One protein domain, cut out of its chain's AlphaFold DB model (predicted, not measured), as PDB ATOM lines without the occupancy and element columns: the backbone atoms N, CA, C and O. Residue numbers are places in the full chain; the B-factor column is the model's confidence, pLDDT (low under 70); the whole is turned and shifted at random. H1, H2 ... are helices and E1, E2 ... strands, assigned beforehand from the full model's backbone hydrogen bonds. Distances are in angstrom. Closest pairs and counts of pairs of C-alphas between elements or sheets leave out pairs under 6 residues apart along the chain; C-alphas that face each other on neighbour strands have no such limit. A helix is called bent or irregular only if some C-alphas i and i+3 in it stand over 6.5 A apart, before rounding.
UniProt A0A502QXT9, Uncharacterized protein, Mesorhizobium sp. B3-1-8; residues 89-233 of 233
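This is residues 89 to 233 of the 233 residues of an uncharacterized protein of Mesorhizobium sp. B3-1-8 (UniProt A0A502QXT9). Four helices, H1, H4, H5 and H6, form an up-and-down bundle, and a two-strand ribbon, E1 and E2, leads from it to a small separate head, the helical hairpin of H2 and H3. H6 is the longest helix; its residues 225 to 231, with 232 and 233 after them, stick out at the end away from the ribbon. The printed part has 145 residues, mostly helix, with six named helices and two named strands in the order H1 E1 H2 H3 E2 H4 H5 H6; the sheet has the order E1 - E2 and is antiparallel. It is only just compact, close to loose, with a radius of gyration of the C-alphas of 17.5 A and spans of 55 by 39 by 27 A.

H1, residues 89 to 102, begins at C-alpha 89 (363.505, 296.024, 313.738) and is 19.0 A long. It is only just irregular: C-alphas 94 and 97 are 6.54 A apart. E1, residues 108 to 113, spans 14.7 A. H2, residues 117 to 130, begins at C-alpha 117 (347.073, 326.068, 287.813) and spans 20.4 A. H3, residues 137 to 145, spans 12.2 A, and E2, residues 150 to 155, spans 15.4 A. H4, residues 163 to 172, spans 14.2 A, and H5, residues 179 to 194, spans 22.5 A. H6, residues 204 to 231, spans 41.1 A and ends at C-alpha 231 (356.486, 285.553, 322.046).

In the bundle, each helix runs against the one before it. H1 touches H4 with its residues 95 to 99 alone, at a shallow tilt of 16 degrees; the closest C-alphas, of Leu 99 and Ile 166, are 6.5 A apart. The hairpin H4 and H5 has a shallow tilt of 30 degrees, with the closest C-alphas, of Phe 167 and Val 185, at 7.1 A. In the hairpin H5 and H6, residues 205 to 212 of H6 alone touch H5; the closest C-alphas, of Ala 188 and Glu 205, are 5.0 A apart. H6 touches H1 with residues 213 to 224 alone, at a steep tilt of 45 degrees, with the C-alphas of Tyr 96 and Arg 217 closest at 5.7 A. The closest C-alphas of E2 and H6, of Arg 151 and Asp 204, are 7.3 A apart. E1 and E2 are antiparallel, with N 109 and O 154 at 2.8 A and N 113 and O 150 at 2.9 A, within hydrogen-bond range. Residues 153 to 154 of E2 also pair, antiparallel, with residues 201 to 202. H2 and H3 touch, opposite ways at a shallow tilt of 14 degrees, with the C-alphas of Ala 124 and Ala 140 closest at 4.5 A; both are apart from H1, H4, H5 and H6. Every O i to N i+4 pair is within hydrogen-bond range in H2, H3, H4 and H5, against 8 of 10 in H1 and 23 of 24 in H6.

The two C-alphas farthest apart, of His 118 and Gln 233, are 57.5 A apart. Without residues 225 to 233, which stand free, the body spans 40 by 36 by 28 A. The printed part has no cut and no long link, and it ends at residue 233, the chain's last. The mean pLDDT of the printed part is 79.5; 42 residues are under 70, namely 108 to 120, 130 to 136, 146 to 159, 196 to 200 and 231 to 233.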
ATOM      1  N   LYS A  89     363.117 295.445 312.448       93.56
ATOM      2  CA  LYS A  89     363.505 296.024 313.738       93.56
ATOM      3  C   LYS A  89     364.745 296.908 313.599       93.56
ATOM      4  O   LYS A  89     364.724 298.044 314.049       93.56
ATOM      5  N   MET A  90     365.791 296.428 312.923       94.88
ATOM      6  CA  MET A  90     366.994 297.228 312.676       94.88
ATOM      7  C   MET A  90     366.688 298.507 311.887       94.88
ATOM      8  O   MET A  90     367.196 299.564 312.247       94.88
ATOM      9  N   THR A  91     365.856 298.435 310.843       94.44
ATOM     10  CA  THR A  91     365.448 299.608 310.054       94.44
ATOM     11  C   THR A  91     364.640 300.588 310.899       94.44
ATOM     12  O   THR A  91     364.869 301.796 310.834       94.44
ATOM     13  N   LEU A  92     363.720 300.087 311.726       95.44
ATOM     14  CA  LEU A  92     362.952 300.921 312.643       95.44
ATOM     15  C   LEU A  92     363.869 301.657 313.623       95.44
ATOM     16  O   LEU A  92     363.798 302.879 313.702       95.44
ATOM     17  N   ASP A  93     364.735 300.928 314.323       95.50
ATOM     18  CA  ASP A  93     365.553 301.469 315.410       95.50
ATOM     19  C   ASP A  93     366.633 302.431 314.893       95.50
ATOM     20  O   ASP A  93     366.851 303.489 315.480       95.50
ATOM     21  N   LYS A  94     367.295 302.095 313.777       95.75
ATOM     22  CA  LYS A  94     368.432 302.873 313.259       95.75
ATOM     23  C   LYS A  94     368.050 304.018 312.327       95.75
ATOM     24  O   LYS A  94     368.818 304.965 312.208       95.75
ATOM     25  N   VAL A  95     366.911 303.921 311.637       96.19
ATOM     26  CA  VAL A  95     366.530 304.880 310.587       96.19
ATOM     27  C   VAL A  95     365.256 305.616 310.973       96.19
ATOM     28  O   VAL A  95     365.276 306.819 311.206       96.19
ATOM     29  N   TYR A  96     364.132 304.910 311.086       95.62
ATOM     30  CA  TYR A  96     362.836 305.578 311.230       95.62
ATOM     31  C   TYR A  96     362.602 306.185 312.614       95.62
ATOM     32  O   TYR A  96     361.898 307.187 312.727       95.62
ATOM     33  N   HIS A  97     363.173 305.612 313.673       94.12
ATOM     34  CA  HIS A  97     363.066 306.178 315.011       94.12
ATOM     35  C   HIS A  97     363.821 307.508 315.156       94.12
ATOM     36  O   HIS A  97     363.172 308.466 315.584       94.12
ATOM     37  N   PRO A  98     365.113 307.626 314.784       95.06
ATOM     38  CA  PRO A  98     365.808 308.910 314.845       95.06
ATOM     39  C   PRO A  98     365.212 309.934 313.874       95.06
ATOM     40  O   PRO A  98     365.039 311.086 314.260       95.06
ATOM     41  N   LEU A  99     364.788 309.519 312.671       93.50
ATOM     42  CA  LEU A  99     364.077 310.415 311.750       93.50
ATOM     43  C   LEU A  99     362.788 310.969 312.367       93.50
ATOM     44  O   LEU A  99     362.534 312.162 312.280       93.50
ATOM     45  N   ALA A 100     361.983 310.136 313.028       90.69
ATOM     46  CA  ALA A 100     360.758 310.607 313.669       90.69
ATOM     47  C   ALA A 100     361.025 311.540 314.859       90.69
ATOM     48  O   ALA A 100     360.247 312.464 315.078       90.69
ATOM     49  N   VAL A 101     362.111 311.321 315.608       91.50
ATOM     50  CA  VAL A 101     362.513 312.204 316.717       91.50
ATOM     51  C   VAL A 101     362.846 313.608 316.203       91.50
ATOM     52  O   VAL A 101     362.421 314.577 316.822       91.50
ATOM     53  N   LEU A 102     363.478 313.743 315.027       89.81
ATOM     54  CA  LEU A 102     363.747 315.059 314.418       89.81
ATOM     55  C   LEU A 102     362.482 315.902 314.193       89.81
ATOM     56  O   LEU A 102     362.570 317.134 314.196       89.81
ATOM     57  N   PHE A 103     361.338 315.244 313.992       86.31
ATOM     58  CA  PHE A 103     360.031 315.862 313.755       86.31
ATOM     59  C   PHE A 103     359.136 315.906 315.003       86.31
ATOM     60  O   PHE A 103     358.018 316.411 314.933       86.31
ATOM     61  N   MET A 104     359.597 315.396 316.150       82.81
ATOM     62  CA  MET A 104     358.898 315.624 317.420       82.81
ATOM     63  C   MET A 104     359.099 317.057 317.906       82.81
ATOM     64  O   MET A 104     358.146 317.666 318.373       82.81
ATOM     65  N   ASP A 105     360.295 317.610 317.708       76.75
ATOM     66  CA  ASP A 105     360.619 318.991 318.090       76.75
ATOM     67  C   ASP A 105     360.256 320.016 317.001       76.75
ATOM     68  O   ASP A 105     360.316 321.225 317.217       76.75
ATOM     69  N   ARG A 106     359.921 319.534 315.798       77.19
ATOM     70  CA  ARG A 106     359.619 320.341 314.611       77.19
ATOM     71  C   ARG A 106     358.272 319.899 314.061       77.19
ATOM     72  O   ARG A 106     358.203 318.921 313.322       77.19
ATOM     73  N   HIS A 107     357.203 320.591 314.437       71.31
ATOM     74  CA  HIS A 107     355.853 320.217 314.030       71.31
ATOM     75  C   HIS A 107     355.534 320.765 312.630       71.31
ATOM     76  O   HIS A 107     355.391 321.979 312.478       71.31
ATOM     77  N   PRO A 108     355.403 319.913 311.595       67.69
ATOM     78  CA  PRO A 108     354.914 320.365 310.301       67.69
ATOM     79  C   PRO A 108     353.426 320.699 310.437       67.69
ATOM     80  O   PRO A 108     352.590 319.815 310.635       67.69
ATOM     81  N   VAL A 109     353.077 321.977 310.332       67.69
ATOM     82  CA  VAL A 109     351.683 322.404 310.241       67.69
ATOM     83  C   VAL A 109     351.334 322.496 308.773       67.69
ATOM     84  O   VAL A 109     351.784 323.379 308.052       67.69
ATOM     85  N   THR A 110     350.517 321.557 308.312       64.12
ATOM     86  CA  THR A 110     350.005 321.586 306.946       64.12
ATOM     87  C   THR A 110     348.845 322.564 306.849       64.12
ATOM     88  O   THR A 110     347.762 322.285 307.367       64.12
ATOM     89  N   ALA A 111     349.033 323.666 306.131       57.06
ATOM     90  CA  ALA A 111     347.929 324.464 305.623       57.06
ATOM     91  C   ALA A 111     347.527 323.923 304.242       57.06
ATOM     92  O   ALA A 111     348.355 323.696 303.360       57.06
ATOM     93  N   ALA A 112     346.236 323.666 304.043       54.22
ATOM     94  CA  ALA A 112     345.725 323.237 302.747       54.22
ATOM     95  C   ALA A 112     345.352 324.477 301.922       54.22
ATOM     96  O   ALA A 112     344.288 325.058 302.131       54.22
ATOM     97  N   THR A 113     346.211 324.869 300.983       56.88
ATOM     98  CA  THR A 113     345.983 325.987 300.055       56.88
ATOM     99  C   THR A 113     345.631 325.450 298.666       56.88
ATOM    100  O   THR A 113     346.041 324.354 298.279       56.88
ATOM    101  N   SER A 114     344.795 326.157 297.901       54.72
ATOM    102  CA  SER A 114     344.455 325.718 296.541       54.72
ATOM    103  C   SER A 114     345.683 325.813 295.628       54.72
ATOM    104  O   SER A 114     346.428 326.791 295.679       54.72
ATOM    105  N   ILE A 115     345.915 324.795 294.788       58.09
ATOM    106  CA  ILE A 115     347.075 324.792 293.887       58.09
ATOM    107  C   ILE A 115     346.831 325.784 292.742       58.09
ATOM    108  O   ILE A 115     345.884 325.594 291.958       58.09
ATOM    109  N   PRO A 116     347.708 326.777 292.525       62.97
ATOM    110  CA  PRO A 116     347.643 327.573 291.315       62.97
ATOM    111  C   PRO A 116     347.910 326.693 290.076       62.97
ATOM    112  O   PRO A 116     348.751 325.792 290.066       62.97
ATOM    113  N   PHE A 117     347.155 326.935 289.001       65.56
ATOM    114  CA  PHE A 117     347.073 326.068 287.813       65.56
ATOM    115  C   PHE A 117     348.432 325.727 287.164       65.56
ATOM    116  O   PHE A 117     348.632 324.616 286.665       65.56
ATOM    117  N   HIS A 118     349.404 326.640 287.212       67.25
ATOM    118  CA  HIS A 118     350.728 326.436 286.619       67.25
ATOM    119  C   HIS A 118     351.540 325.319 287.308       67.25
ATOM    120  O   HIS A 118     352.258 324.579 286.629       67.25
ATOM    121  N   LEU A 119     351.380 325.122 288.623       65.62
ATOM    122  CA  LEU A 119     352.031 324.027 289.355       65.62
ATOM    123  C   LEU A 119     351.383 322.671 289.034       65.62
ATOM    124  O   LEU A 119     352.098 321.684 288.843       65.62
ATOM    125  N   ARG A 120     350.050 322.630 288.853       69.81
ATOM    126  CA  ARG A 120     349.322 321.429 288.386       69.81
ATOM    127  C   ARG A 120     349.834 320.961 287.027       69.81
ATOM    128  O   ARG A 120     350.131 319.781 286.848       69.81
ATOM    129  N   LYS A 121     350.039 321.901 286.097       76.69
ATOM    130  CA  LYS A 121     350.625 321.617 284.778       76.69
ATOM    131  C   LYS A 121     352.025 321.009 284.895       76.69
ATOM    132  O   LYS A 121     352.301 320.024 284.217       76.69
ATOM    133  N   ARG A 122     352.896 321.550 285.759       73.25
ATOM    134  CA  ARG A 122     354.268 321.034 285.961       73.25
ATOM    135  C   ARG A 122     354.264 319.614 286.545       73.25
ATOM    136  O   ARG A 122     355.054 318.777 286.108       73.25
ATOM    137  N   LYS A 123     353.357 319.321 287.484       70.69
ATOM    138  CA  LYS A 123     353.190 317.992 288.099       70.69
ATOM    139  C   LYS A 123     352.672 316.954 287.099       70.69
ATOM    140  O   LYS A 123     353.265 315.883 286.972       70.69
ATOM    141  N   ALA A 124     351.647 317.307 286.322       76.19
ATOM    142  CA  ALA A 124     351.133 316.470 285.238       76.19
ATOM    143  C   ALA A 124     352.213 316.187 284.179       76.19
ATOM    144  O   ALA A 124     352.378 315.045 283.752       76.19
ATOM    145  N   TRP A 125     353.013 317.200 283.821       78.81
ATOM    146  CA  TRP A 125     354.139 317.040 282.896       78.81
ATOM    147  C   TRP A 125     355.192 316.063 283.409       78.81
ATOM    148  O   TRP A 125     355.663 315.228 282.640       78.81
ATOM    149  N   ARG A 126     355.533 316.123 284.702       75.25
ATOM    150  CA  ARG A 126     356.481 315.189 285.332       75.25
ATOM    151  C   ARG A 126     355.994 313.744 285.270       75.25
ATOM    152  O   ARG A 126     356.773 312.856 284.939       75.25
ATOM    153  N   ILE A 127     354.707 313.508 285.526       76.00
ATOM    154  CA  ILE A 127     354.103 312.171 285.403       76.00
ATOM    155  C   ILE A 127     354.209 311.672 283.961       76.00
ATOM    156  O   ILE A 127     354.524 310.504 283.737       76.00
ATOM    157  N   LEU A 128     354.008 312.565 282.993       75.50
ATOM    158  CA  LEU A 128     354.067 312.243 281.572       75.50
ATOM    159  C   LEU A 128     355.494 311.960 281.067       75.50
ATOM    160  O   LEU A 128     355.658 311.164 280.149       75.50
ATOM    161  N   THR A 129     356.512 312.595 281.661       71.31
ATOM    162  CA  THR A 129     357.927 312.455 281.255       71.31
ATOM    163  C   THR A 129     358.672 311.337 281.969       71.31
ATOM    164  O   THR A 129     359.474 310.659 281.337       71.31
ATOM    165  N   TYR A 130     358.423 311.124 283.264       63.75
ATOM    166  CA  TYR A 130     359.150 310.124 284.057       63.75
ATOM    167  C   TYR A 130     358.468 308.751 284.099       63.75
ATOM    168  O   TYR A 130     359.095 307.764 284.473       63.75
ATOM    169  N   SER A 131     357.193 308.656 283.710       59.22
ATOM    170  CA  SER A 131     356.496 307.371 283.583       59.22
ATOM    171  C   SER A 131     356.391 306.921 282.131       59.22
ATOM    172  O   SER A 131     356.453 307.738 281.220       59.22
ATOM    173  N   ARG A 132     356.145 305.622 281.898       64.94
ATOM    174  CA  ARG A 132     355.826 305.100 280.557       64.94
ATOM    175  C   ARG A 132     354.678 305.925 279.939       64.94
ATOM    176  O   ARG A 132     353.542 305.807 280.411       64.94
ATOM    177  N   PRO A 133     354.931 306.718 278.881       57.97
ATOM    178  CA  PRO A 133     354.070 307.841 278.496       57.97
ATOM    179  C   PRO A 133     352.670 307.408 278.054       57.97
ATOM    180  O   PRO A 133     351.713 308.156 278.210       57.97
ATOM    181  N   ARG A 134     352.518 306.175 277.556       61.44
ATOM    182  CA  ARG A 134     351.231 305.647 277.077       61.44
ATOM    183  C   ARG A 134     350.318 305.095 278.175       61.44
ATOM    184  O   ARG A 134     349.112 305.072 277.980       61.44
ATOM    185  N   LEU A 135     350.860 304.668 279.317       61.56
ATOM    186  CA  LEU A 135     350.061 304.054 280.392       61.56
ATOM    187  C   LEU A 135     349.580 305.069 281.439       61.56
ATOM    188  O   LEU A 135     348.627 304.794 282.157       61.56
ATOM    189  N   ASN A 136     350.188 306.259 281.483       69.06
ATOM    190  CA  ASN A 136     349.946 307.240 282.542       69.06
ATOM    191  C   ASN A 136     349.315 308.558 282.065       69.06
ATOM    192  O   ASN A 136     349.230 309.500 282.849       69.06
ATOM    193  N   VAL A 137     348.787 308.626 280.834       78.50
ATOM    194  CA  VAL A 137     348.031 309.807 280.356       78.50
ATOM    195  C   VAL A 137     346.801 310.058 281.230       78.50
ATOM    196  O   VAL A 137     346.537 311.191 281.616       78.50
ATOM    197  N   VAL A 138     346.092 308.996 281.628       81.25
ATOM    198  CA  VAL A 138     344.932 309.098 282.530       81.25
ATOM    199  C   VAL A 138     345.349 309.598 283.916       81.25
ATOM    200  O   VAL A 138     344.629 310.382 284.526       81.25
ATOM    201  N   ALA A 139     346.521 309.192 284.411       73.69
ATOM    202  CA  ALA A 139     347.055 309.662 285.688       73.69
ATOM    203  C   ALA A 139     347.489 311.139 285.622       73.69
ATOM    204  O   ALA A 139     347.214 311.902 286.548       73.69
ATOM    205  N   ALA A 140     348.102 311.559 284.512       78.69
ATOM    206  CA  ALA A 140     348.459 312.952 284.252       78.69
ATOM    207  C   ALA A 140     347.214 313.844 284.090       78.69
ATOM    208  O   ALA A 140     347.155 314.939 284.638       78.69
ATOM    209  N   TRP A 141     346.179 313.358 283.398       80.88
ATOM    210  CA  TRP A 141     344.909 314.071 283.259       80.88
ATOM    211  C   TRP A 141     344.169 314.177 284.588       80.88
ATOM    212  O   TRP A 141     343.721 315.257 284.966       80.88
ATOM    213  N   ARG A 142     344.098 313.073 285.345       78.75
ATOM    214  CA  ARG A 142     343.527 313.085 286.693       78.75
ATOM    215  C   ARG A 142     344.258 314.052 287.600       78.75
ATOM    216  O   ARG A 142     343.581 314.735 288.334       78.75
ATOM    217  N   THR A 143     345.584 314.155 287.538       73.38
ATOM    218  CA  THR A 143     346.340 315.131 288.348       73.38
ATOM    219  C   THR A 143     346.177 316.576 287.882       73.38
ATOM    220  O   THR A 143     346.306 317.484 288.697       73.38
ATOM    221  N   LEU A 144     345.863 316.802 286.605       78.31
ATOM    222  CA  LEU A 144     345.510 318.124 286.087       78.31
ATOM    223  C   LEU A 144     344.116 318.570 286.566       78.31
ATOM    224  O   LEU A 144     343.928 319.739 286.895       78.31
ATOM    225  N   MET A 145     343.164 317.631 286.598       74.94
ATOM    226  CA  MET A 145     341.778 317.839 287.037       74.94
ATOM    227  C   MET A 145     341.551 317.615 288.535       74.94
ATOM    228  O   MET A 145     340.481 317.949 289.038       74.94
ATOM    229  N   ASP A 146     342.525 317.057 289.255       68.62
ATOM    230  CA  ASP A 146     342.457 316.911 290.705       68.62
ATOM    231  C   ASP A 146     342.507 318.317 291.295       68.62
ATOM    232  O   ASP A 146     343.552 318.973 291.311       68.62
ATOM    233  N   ASP A 147     341.377 318.781 291.814       58.12
ATOM    234  CA  ASP A 147     341.312 319.993 292.629       58.12
ATOM    235  C   ASP A 147     341.748 319.706 294.077       58.12
ATOM    236  O   ASP A 147     341.257 320.279 295.051       58.12
ATOM    237  N   LYS A 148     342.680 318.759 294.242       52.94
ATOM    238  CA  LYS A 148     343.304 318.487 295.531       52.94
ATOM    239  C   LYS A 148     344.089 319.717 295.941       52.94
ATOM    240  O   LYS A 148     344.967 320.172 295.220       52.94
ATOM    241  N   ARG A 149     343.774 320.231 297.127       51.31
ATOM    242  CA  ARG A 149     344.519 321.302 297.793       51.31
ATOM    243  C   ARG A 149     345.993 320.891 297.904       51.31
ATOM    244  O   ARG A 149     346.278 319.779 298.356       51.31
ATOM    245  N   THR A 150     346.916 321.765 297.505       49.00
ATOM    246  CA  THR A 150     348.331 321.619 297.869       49.00
ATOM    247  C   THR A 150     348.414 321.737 299.374       49.00
ATOM    248  O   THR A 150     347.815 322.630 299.976       49.00
ATOM    249  N   ARG A 151     349.148 320.825 299.999       51.34
ATOM    250  CA  ARG A 151     349.539 321.005 301.390       51.34
ATOM    251  C   ARG A 151     350.793 321.864 301.363       51.34
ATOM    252  O   ARG A 151     351.876 321.338 301.157       51.34
ATOM    253  N   SER A 152     350.635 323.173 301.522       50.22
ATOM    254  CA  SER A 152     351.759 324.021 301.900       50.22
ATOM    255  C   SER A 152     351.940 323.837 303.401       50.22
ATOM    256  O   SER A 152     351.097 324.259 304.193       50.22
ATOM    257  N   GLY A 153     352.973 323.100 303.786       57.81
ATOM    258  CA  GLY A 153     353.341 322.977 305.186       57.81
ATOM    259  C   GLY A 153     354.248 324.129 305.581       57.81
ATOM    260  O   GLY A 153     355.171 324.448 304.845       57.81
ATOM    261  N   GLU A 154     354.017 324.724 306.737       63.06
ATOM    262  CA  GLU A 154     355.050 325.500 307.418       63.06
ATOM    263  C   GLU A 154     355.548 324.675 308.595       63.06
ATOM    264  O   GLU A 154     354.778 323.977 309.264       63.06
ATOM    265  N   ILE A 155     356.851 324.723 308.849       66.81
ATOM    266  CA  ILE A 155     357.389 324.152 310.078       66.81
ATOM    267  C   ILE A 155     357.041 325.134 311.188       66.81
ATOM    268  O   ILE A 155     357.611 326.224 311.292       66.81
ATOM    269  N   GLN A 156     356.070 324.754 312.018       59.25
ATOM    270  CA  GLN A 156     355.732 325.520 313.204       59.25
ATOM    271  C   GLN A 156     357.008 325.657 314.045       59.25
ATOM    272  O   GLN A 156     357.807 324.723 314.110       59.25
ATOM    273  N   PHE A 157     357.207 326.828 314.656       58.56
ATOM    274  CA  PHE A 157     358.405 327.220 315.423       58.56
ATOM    275  C   PHE A 157     359.603 327.758 314.618       58.56
ATOM    276  O   PHE A 157     360.649 328.005 315.217       58.56
ATOM    277  N   GLY A 158     359.465 328.008 313.308       58.91
ATOM    278  CA  GLY A 158     360.426 328.817 312.539       58.91
ATOM    279  C   GLY A 158     361.834 328.223 312.429       58.91
ATOM    280  O   GLY A 158     362.786 328.943 312.137       58.91
ATOM    281  N   ARG A 159     361.987 326.920 312.696       68.75
ATOM    282  CA  ARG A 159     363.235 326.192 312.458       68.75
ATOM    283  C   ARG A 159     363.269 325.676 311.026       68.75
ATOM    284  O   ARG A 159     362.255 325.211 310.511       68.75
ATOM    285  N   ASP A 160     364.459 325.695 310.439       79.31
ATOM    286  CA  ASP A 160     364.704 325.105 309.127       79.31
ATOM    287  C   ASP A 160     364.382 323.598 309.122       79.31
ATOM    288  O   ASP A 160     364.522 322.893 310.134       79.31
ATOM    289  N   TYR A 161     363.951 323.102 307.958       83.31
ATOM    290  CA  TYR A 161     363.771 321.671 307.725       83.31
ATOM    291  C   TYR A 161     365.111 320.947 307.908       83.31
ATOM    292  O   TYR A 161     366.100 321.383 307.312       83.31
ATOM    293  N   PRO A 162     365.167 319.854 308.693       88.75
ATOM    294  CA  PRO A 162     366.419 319.200 309.070       88.75
ATOM    295  C   PRO A 162     366.975 318.304 307.961       88.75
ATOM    296  O   PRO A 162     367.093 317.088 308.114       88.75
ATOM    297  N   HIS A 163     367.242 318.892 306.799       88.25
ATOM    298  CA  HIS A 163     367.649 318.149 305.613       88.25
ATOM    299  C   HIS A 163     369.001 317.457 305.821       88.25
ATOM    300  O   HIS A 163     369.132 316.251 305.598       88.25
ATOM    301  N   ASP A 164     369.966 318.192 306.370       90.31
ATOM    302  CA  ASP A 164     371.312 317.692 306.649       90.31
ATOM    303  C   ASP A 164     371.290 316.537 307.661       90.31
ATOM    304  O   ASP A 164     371.981 315.528 307.481       90.31
ATOM    305  N   GLU A 165     370.458 316.631 308.706       93.81
ATOM    306  CA  GLU A 165     370.316 315.555 309.686       93.81
ATOM    307  C   GLU A 165     369.652 314.314 309.076       93.81
ATOM    308  O   GLU A 165     370.105 313.193 309.328       93.81
ATOM    309  N   ILE A 166     368.625 314.494 308.235       93.56
ATOM    310  CA  ILE A 166     367.979 313.389 307.512       93.56
ATOM    311  C   ILE A 166     368.999 312.687 306.609       93.56
ATOM    312  O   ILE A 166     369.122 311.459 306.658       93.56
ATOM    313  N   PHE A 167     369.775 313.443 305.828       93.94
ATOM    314  CA  PHE A 167     370.828 312.885 304.981       93.94
ATOM    315  C   PHE A 167     371.887 312.144 305.784       93.94
ATOM    316  O   PHE A 167     372.293 311.050 305.391       93.94
ATOM    317  N   SER A 168     372.327 312.712 306.905       95.69
ATOM    318  CA  SER A 168     373.326 312.100 307.779       95.69
ATOM    319  C   SER A 168     372.852 310.745 308.321       95.69
ATOM    320  O   SER A 168     373.573 309.742 308.236       95.69
ATOM    321  N   ILE A 169     371.601 310.664 308.791       95.81
ATOM    322  CA  ILE A 169     370.994 309.414 309.279       95.81
ATOM    323  C   ILE A 169     370.882 308.381 308.152       95.81
ATOM    324  O   ILE A 169     371.211 307.207 308.338       95.81
ATOM    325  N   VAL A 170     370.436 308.802 306.969       95.50
ATOM    326  CA  VAL A 170     370.240 307.907 305.821       95.50
ATOM    327  C   VAL A 170     371.579 307.392 305.292       95.50
ATOM    328  O   VAL A 170     371.736 306.191 305.067       95.50
ATOM    329  N   ARG A 171     372.575 308.271 305.161       94.62
ATOM    330  CA  ARG A 171     373.915 307.935 304.665       94.62
ATOM    331  C   ARG A 171     374.666 307.008 305.616       94.62
ATOM    332  O   ARG A 171     375.315 306.072 305.156       94.62
ATOM    333  N   SER A 172     374.549 307.226 306.927       96.38
ATOM    334  CA  SER A 172     375.169 306.355 307.936       96.38
ATOM    335  C   SER A 172     374.553 304.949 307.990       96.38
ATOM    336  O   SER A 172     375.208 304.016 308.448       96.38
ATOM    337  N   ASN A 173     373.334 304.765 307.469       96.00
ATOM    338  CA  ASN A 173     372.598 303.498 307.515       96.00
ATOM    339  C   ASN A 173     372.253 302.930 306.127       96.00
ATOM    340  O   ASN A 173     371.280 302.186 305.986       96.00
ATOM    341  N   ILE A 174     373.058 303.222 305.099       93.75
ATOM    342  CA  ILE A 174     372.745 302.889 303.696       93.75
ATOM    343  C   ILE A 174     372.478 301.397 303.433       93.75
ATOM    344  O   ILE A 174     371.720 301.048 302.536       93.75
ATOM    345  N   THR A 175     373.057 300.505 304.243       93.44
ATOM    346  CA  THR A 175     372.864 299.049 304.136       93.44
ATOM    347  C   THR A 175     371.466 298.593 304.553       93.44
ATOM    348  O   THR A 175     371.004 297.529 304.140       93.44
ATOM    349  N   VAL A 176     370.794 299.383 305.391       93.75
ATOM    350  CA  VAL A 176     369.496 299.061 305.994       93.75
ATOM    351  C   VAL A 176     368.361 299.849 305.336       93.75
ATOM    352  O   VAL A 176     367.214 299.404 305.370       93.75
ATOM    353  N   VAL A 177     368.679 300.995 304.734       93.31
ATOM    354  CA  VAL A 177     367.719 301.904 304.109       93.31
ATOM    355  C   VAL A 177     367.182 301.344 302.789       93.31
ATOM    356  O   VAL A 177     367.945 300.936 301.914       93.31
ATOM    357  N   ASP A 178     365.863 301.416 302.617       92.12
ATOM    358  CA  ASP A 178     365.192 301.059 301.368       92.12
ATOM    359  C   ASP A 178     365.474 302.078 300.254       92.12
ATOM    360  O   ASP A 178     365.489 303.289 300.478       92.12
ATOM    361  N   GLU A 179     365.599 301.594 299.016       93.25
ATOM    362  CA  GLU A 179     365.828 302.419 297.818       93.25
ATOM    363  C   GLU A 179     364.789 303.543 297.677       93.25
ATOM    364  O   GLU A 179     365.109 304.674 297.314       93.25
ATOM    365  N   LYS A 180     363.531 303.261 298.045       93.31
ATOM    366  CA  LYS A 180     362.452 304.251 298.026       93.31
ATOM    367  C   LYS A 180     362.757 305.453 298.925       93.31
ATOM    368  O   LYS A 180     362.531 306.582 298.497       93.31
ATOM    369  N   LEU A 181     363.272 305.226 300.135       94.81
ATOM    370  CA  LEU A 181     363.619 306.310 301.054       94.81
ATOM    371  C   LEU A 181     364.794 307.127 300.501       94.81
ATOM    372  O   LEU A 181     364.728 308.350 300.518       94.81
ATOM    373  N   GLN A 182     365.817 306.478 299.932       94.62
ATOM    374  CA  GLN A 182     366.952 307.177 299.305       94.62
ATOM    375  C   GLN A 182     366.493 308.079 298.150       94.62
ATOM    376  O   GLN A 182     366.899 309.240 298.056       94.62
ATOM    377  N   ASN A 183     365.589 307.569 297.312       93.12
ATOM    378  CA  ASN A 183     365.008 308.323 296.205       93.12
ATOM    379  C   ASN A 183     364.183 309.517 296.696       93.12
ATOM    380  O   ASN A 183     364.263 310.593 296.107       93.12
ATOM    381  N   LEU A 184     363.411 309.358 297.774       93.50
ATOM    382  CA  LEU A 184     362.633 310.456 298.357       93.50
ATOM    383  C   LEU A 184     363.529 311.537 298.964       93.50
ATOM    384  O   LEU A 184     363.296 312.711 298.709       93.50
ATOM    385  N   VAL A 185     364.584 311.152 299.684       94.25
ATOM    386  CA  VAL A 185     365.557 312.096 300.258       94.25
ATOM    387  C   VAL A 185     366.266 312.879 299.154       94.25
ATOM    388  O   VAL A 185     366.315 314.103 299.201       94.25
ATOM    389  N   THR A 186     366.718 312.193 298.102       92.12
ATOM    390  CA  THR A 186     367.363 312.836 296.943       92.12
ATOM    391  C   THR A 186     366.403 313.771 296.200       92.12
ATOM    392  O   THR A 186     366.788 314.847 295.743       92.12
ATOM    393  N   ARG A 187     365.124 313.390 296.074       90.12
ATOM    394  CA  ARG A 187     364.093 314.246 295.466       90.12
ATOM    395  C   ARG A 187     363.801 315.477 296.316       90.12
ATOM    396  O   ARG A 187     363.677 316.559 295.750       90.12
ATOM    397  N   ALA A 188     363.704 315.315 297.633       90.12
ATOM    398  CA  ALA A 188     363.518 316.420 298.562       90.12
ATOM    399  C   ALA A 188     364.703 317.397 298.481       90.12
ATOM    400  O   ALA A 188     364.492 318.597 298.348       90.12
ATOM    401  N   ASP A 189     365.938 316.889 298.457       89.75
ATOM    402  CA  ASP A 189     367.165 317.691 298.307       89.75
ATOM    403  C   ASP A 189     367.159 318.537 297.038       89.75
ATOM    404  O   ASP A 189     367.266 319.764 297.059       89.75
ATOM    405  N   ARG A 190     366.900 317.875 295.910       87.38
ATOM    406  CA  ARG A 190     366.804 318.549 294.623       87.38
ATOM    407  C   ARG A 190     365.681 319.584 294.599       87.38
ATOM    408  O   ARG A 190     365.861 320.648 294.014       87.38
ATOM    409  N   SER A 191     364.535 319.292 295.221       85.31
ATOM    410  CA  SER A 191     363.421 320.245 295.293       85.31
ATOM    411  C   SER A 191     363.821 321.521 296.032       85.31
ATOM    412  O   SER A 191     363.517 322.613 295.558       85.31
ATOM    413  N   ARG A 192     364.597 321.385 297.115       80.19
ATOM    414  CA  ARG A 192     365.120 322.498 297.911       80.19
ATOM    415  C   ARG A 192     366.092 323.353 297.103       80.19
ATOM    416  O   ARG A 192     366.016 324.574 297.153       80.19
ATOM    417  N   TYR A 193     366.969 322.716 296.328       81.00
ATOM    418  CA  TYR A 193     367.903 323.421 295.447       81.00
ATOM    419  C   TYR A 193     367.182 324.204 294.336       81.00
ATOM    420  O   TYR A 193     367.583 325.312 293.991       81.00
ATOM    421  N   GLU A 194     366.111 323.640 293.768       77.38
ATOM    422  CA  GLU A 194     365.337 324.283 292.697       77.38
ATOM    423  C   GLU A 194     364.437 325.426 293.201       77.38
ATOM    424  O   GLU A 194     364.063 326.306 292.420       77.38
ATOM    425  N   GLN A 195     364.068 325.425 294.483       74.31
ATOM    426  CA  GLN A 195     363.193 326.429 295.078       74.31
ATOM    427  C   GLN A 195     364.025 327.580 295.664       74.31
ATOM    428  O   GLN A 195     364.326 327.630 296.852       74.31
ATOM    429  N   TRP A 196     364.400 328.539 294.813       56.41
ATOM    430  CA  TRP A 196     364.950 329.820 295.269       56.41
ATOM    431  C   TRP A 196     363.890 330.579 296.082       56.41
ATOM    432  O   TRP A 196     362.968 331.151 295.501       56.41
ATOM    433  N   GLY A 197     363.993 330.589 297.417       64.06
ATOM    434  CA  GLY A 197     363.057 331.337 298.259       64.06
ATOM    435  C   GLY A 197     362.993 330.922 299.730       64.06
ATOM    436  O   GLY A 197     363.951 330.391 300.292       64.06
ATOM    437  N   ASP A 198     361.846 331.241 300.333       65.31
ATOM    438  CA  ASP A 198     361.540 331.134 301.760       65.31
ATOM    439  C   ASP A 198     361.681 329.695 302.285       65.31
ATOM    440  O   ASP A 198     360.930 328.794 301.909       65.31
ATOM    441  N   ARG A 199     362.672 329.479 303.159       68.62
ATOM    442  CA  ARG A 199     363.031 328.164 303.719       68.62
ATOM    443  C   ARG A 199     362.014 327.632 304.728       68.62
ATOM    444  O   ARG A 199     362.115 326.463 305.113       68.62
ATOM    445  N   ALA A 200     361.075 328.479 305.147       66.88
ATOM    446  CA  ALA A 200     360.024 328.138 306.093       66.88
ATOM    447  C   ALA A 200     358.933 327.241 305.481       66.88
ATOM    448  O   ALA A 200     358.278 326.490 306.211       66.88
ATOM    449  N   LEU A 201     358.757 327.291 304.155       74.00
ATOM    450  CA  LEU A 201     357.741 326.523 303.439       74.00
ATOM    451  C   LEU A 201     358.274 325.144 303.029       74.00
ATOM    452  O   LEU A 201     359.326 325.025 302.404       74.00
ATOM    453  N   LEU A 202     357.508 324.105 303.356       79.31
ATOM    454  CA  LEU A 202     357.763 322.721 302.966       79.31
ATOM    455  C   LEU A 202     357.376 322.493 301.505       79.31
ATOM    456  O   LEU A 202     356.274 322.852 301.074       79.31
ATOM    457  N   THR A 203     358.267 321.845 300.758       82.88
ATOM    458  CA  THR A 203     358.004 321.453 299.368       82.88
ATOM    459  C   THR A 203     357.059 320.246 299.303       82.88
ATOM    460  O   THR A 203     356.932 319.472 300.255       82.88
ATOM    461  N   ASP A 204     356.399 320.039 298.157       82.00
ATOM    462  CA  ASP A 204     355.582 318.838 297.909       82.00
ATOM    463  C   ASP A 204     356.408 317.550 298.124       82.00
ATOM    464  O   ASP A 204     355.898 316.549 298.628       82.00
ATOM    465  N   GLU A 205     357.684 317.568 297.730       85.94
ATOM    466  CA  GLU A 205     358.613 316.447 297.871       85.94
ATOM    467  C   GLU A 205     359.044 316.213 299.327       85.94
ATOM    468  O   GLU A 205     359.162 315.063 299.750       85.94
ATOM    469  N   GLU A 206     359.244 317.274 300.110       86.69
ATOM    470  CA  GLU A 206     359.532 317.183 301.549       86.69
ATOM    471  C   GLU A 206     358.330 316.658 302.334       86.69
ATOM    472  O   GLU A 206     358.486 315.840 303.242       86.69
ATOM    473  N   MET A 207     357.125 317.074 301.942       85.56
ATOM    474  CA  MET A 207     355.878 316.527 302.470       85.56
ATOM    475  C   MET A 207     355.731 315.037 302.130       85.56
ATOM    476  O   MET A 207     355.396 314.245 303.007       85.56
ATOM    477  N   GLU A 208     356.036 314.631 300.891       87.81
ATOM    478  CA  GLU A 208     356.020 313.219 300.473       87.81
ATOM    479  C   GLU A 208     357.027 312.375 301.276       87.81
ATOM    480  O   GLU A 208     356.720 311.249 301.683       87.81
ATOM    481  N   LEU A 209     358.220 312.918 301.539       91.25
ATOM    482  CA  LEU A 209     359.229 312.288 302.390       91.25
ATOM    483  C   LEU A 209     358.729 312.134 303.832       91.25
ATOM    484  O   LEU A 209     358.866 311.059 304.417       91.25
ATOM    485  N   LEU A 210     358.126 313.183 304.389       90.75
ATOM    486  CA  LEU A 210     357.606 313.185 305.752       90.75
ATOM    487  C   LEU A 210     356.474 312.165 305.931       90.75
ATOM    488  O   LEU A 210     356.536 311.335 306.843       90.75
ATOM    489  N   ASP A 211     355.499 312.166 305.021       89.94
ATOM    490  CA  ASP A 211     354.408 311.188 304.998       89.94
ATOM    491  C   ASP A 211     354.972 309.758 304.938       89.94
ATOM    492  O   ASP A 211     354.586 308.893 305.729       89.94
ATOM    493  N   HIS A 212     355.966 309.513 304.074       92.69
ATOM    494  CA  HIS A 212     356.608 308.203 303.976       92.69
ATOM    495  C   HIS A 212     357.300 307.771 305.278       92.69
ATOM    496  O   HIS A 212     357.172 306.609 305.670       92.69
ATOM    497  N   ILE A 213     358.012 308.676 305.960       93.75
ATOM    498  CA  ILE A 213     358.694 308.383 307.230       93.75
ATOM    499  C   ILE A 213     357.684 307.949 308.296       93.75
ATOM    500  O   ILE A 213     357.892 306.933 308.966       93.75
ATOM    501  N   PHE A 214     356.581 308.685 308.451       92.25
ATOM    502  CA  PHE A 214     355.572 308.375 309.463       92.25
ATOM    503  C   PHE A 214     354.783 307.102 309.143       92.25
ATOM    504  O   PHE A 214     354.576 306.273 310.038       92.25
ATOM    505  N   ASP A 215     354.392 306.909 307.883       92.00
ATOM    506  CA  ASP A 215     353.666 305.716 307.448       92.00
ATOM    507  C   ASP A 215     354.509 304.450 307.606       92.00
ATOM    508  O   ASP A 215     354.042 303.449 308.169       92.00
ATOM    509  N   GLU A 216     355.771 304.487 307.172       93.81
ATOM    510  CA  GLU A 216     356.649 303.324 307.266       93.81
ATOM    511  C   GLU A 216     357.019 303.036 308.726       93.81
ATOM    512  O   GLU A 216     356.961 301.882 309.155       93.81
ATOM    513  N   ARG A 217     357.252 304.066 309.555       94.06
ATOM    514  CA  ARG A 217     357.420 303.890 311.008       94.06
ATOM    515  C   ARG A 217     356.212 303.196 311.634       94.06
ATOM    516  O   ARG A 217     356.379 302.252 312.407       94.06
ATOM    517  N   LYS A 218     354.990 303.632 311.313       93.62
ATOM    518  CA  LYS A 218     353.751 303.031 311.837       93.62
ATOM    519  C   LYS A 218     353.610 301.572 311.404       93.62
ATOM    520  O   LYS A 218     353.240 300.719 312.217       93.62
ATOM    521  N   LYS A 219     353.923 301.271 310.143       93.00
ATOM    522  CA  LYS A 219     353.912 299.911 309.593       93.00
ATOM    523  C   LYS A 219     354.933 299.010 310.291       93.00
ATOM    524  O   LYS A 219     354.567 297.917 310.726       93.00
ATOM    525  N   LEU A 220     356.168 299.480 310.460       92.94
ATOM    526  CA  LEU A 220     357.234 298.742 311.140       92.94
ATOM    527  C   LEU A 220     356.909 298.509 312.619       92.94
ATOM    528  O   LEU A 220     357.039 297.381 313.086       92.94
ATOM    529  N   LEU A 221     356.389 299.518 313.329       93.12
ATOM    530  CA  LEU A 221     355.926 299.381 314.717       93.12
ATOM    531  C   LEU A 221     354.812 298.341 314.864       93.12
ATOM    532  O   LEU A 221     354.812 297.550 315.807       93.12
ATOM    533  N   LYS A 222     353.848 298.320 313.935       92.56
ATOM    534  CA  LYS A 222     352.780 297.313 313.937       92.56
ATOM    535  C   LYS A 222     353.354 295.907 313.756       92.56
ATOM    536  O   LYS A 222     352.917 294.977 314.435       92.56
ATOM    537  N   MET A 223     354.336 295.760 312.867       89.69
ATOM    538  CA  MET A 223     354.996 294.487 312.594       89.69
ATOM    539  C   MET A 223     355.803 293.984 313.799       89.69
ATOM    540  O   MET A 223     355.684 292.813 314.151       89.69
ATOM    541  N   THR A 224     356.570 294.848 314.469       89.56
ATOM    542  CA  THR A 224     357.371 294.474 315.649       89.56
ATOM    543  C   THR A 224     356.521 294.233 316.899       89.56
ATOM    544  O   THR A 224     356.779 293.276 317.635       89.56
ATOM    545  N   ARG A 225     355.463 295.026 317.130       88.94
ATOM    546  CA  ARG A 225     354.554 294.835 318.277       88.94
ATOM    547  C   ARG A 225     353.798 293.509 318.201       88.94
ATOM    548  O   ARG A 225     353.744 292.796 319.196       88.94
ATOM    549  N   TRP A 226     353.263 293.154 317.029       79.38
ATOM    550  CA  TRP A 226     352.534 291.891 316.835       79.38
ATOM    551  C   TRP A 226     353.391 290.653 317.132       79.38
ATOM    552  O   TRP A 226     352.888 289.627 317.587       79.38
ATOM    553  N   VAL A 227     354.698 290.745 316.881       77.25
ATOM    554  CA  VAL A 227     355.637 289.664 317.190       77.25
ATOM    555  C   VAL A 227     355.918 289.585 318.680       77.25
ATOM    556  O   VAL A 227     355.900 288.486 319.221       77.25
ATOM    557  N   SER A 228     356.108 290.729 319.337       78.44
ATOM    558  CA  SER A 228     356.361 290.777 320.784       78.44
ATOM    559  C   SER A 228     355.186 290.176 321.568       78.44
ATOM    560  O   SER A 228     355.393 289.347 322.445       78.44
ATOM    561  N   SER A 229     353.943 290.461 321.157       81.25
ATOM    562  CA  SER A 229     352.750 289.853 321.770       81.25
ATOM    563  C   SER A 229     352.614 288.345 321.534       81.25
ATOM    564  O   SER A 229     351.892 287.680 322.263       81.25
ATOM    565  N   LYS A 230     353.258 287.799 320.494       74.19
ATOM    566  CA  LYS A 230     353.226 286.361 320.184       74.19
ATOM    567  C   LYS A 230     354.347 285.568 320.841       74.19
ATOM    568  O   LYS A 230     354.257 284.351 320.857       74.19
ATOM    569  N   SER A 231     355.413 286.220 321.300       69.25
ATOM    570  CA  SER A 231     356.486 285.553 322.046       69.25
ATOM    571  C   SER A 231     356.185 285.404 323.537       69.25
ATOM    572  O   SER A 231     356.872 284.641 324.201       69.25
ATOM    573  N   GLU A 232     355.203 286.144 324.056       67.81
ATOM    574  CA  GLU A 232     354.782 286.103 325.466       67.81
ATOM    575  C   GLU A 232     353.632 285.112 325.735       67.81
ATOM    576  O   GLU A 232     353.261 284.916 326.889       67.81
ATOM    577  N   GLN A 233     353.076 284.493 324.686       53.25
ATOM    578  CA  GLN A 233     352.057 283.435 324.754       53.25
ATOM    579  C   GLN A 233     352.681 282.081 324.428       53.25
ATOM    580  O   GLN A 233     352.303 281.098 325.101       53.25
TER     581      GLN A 233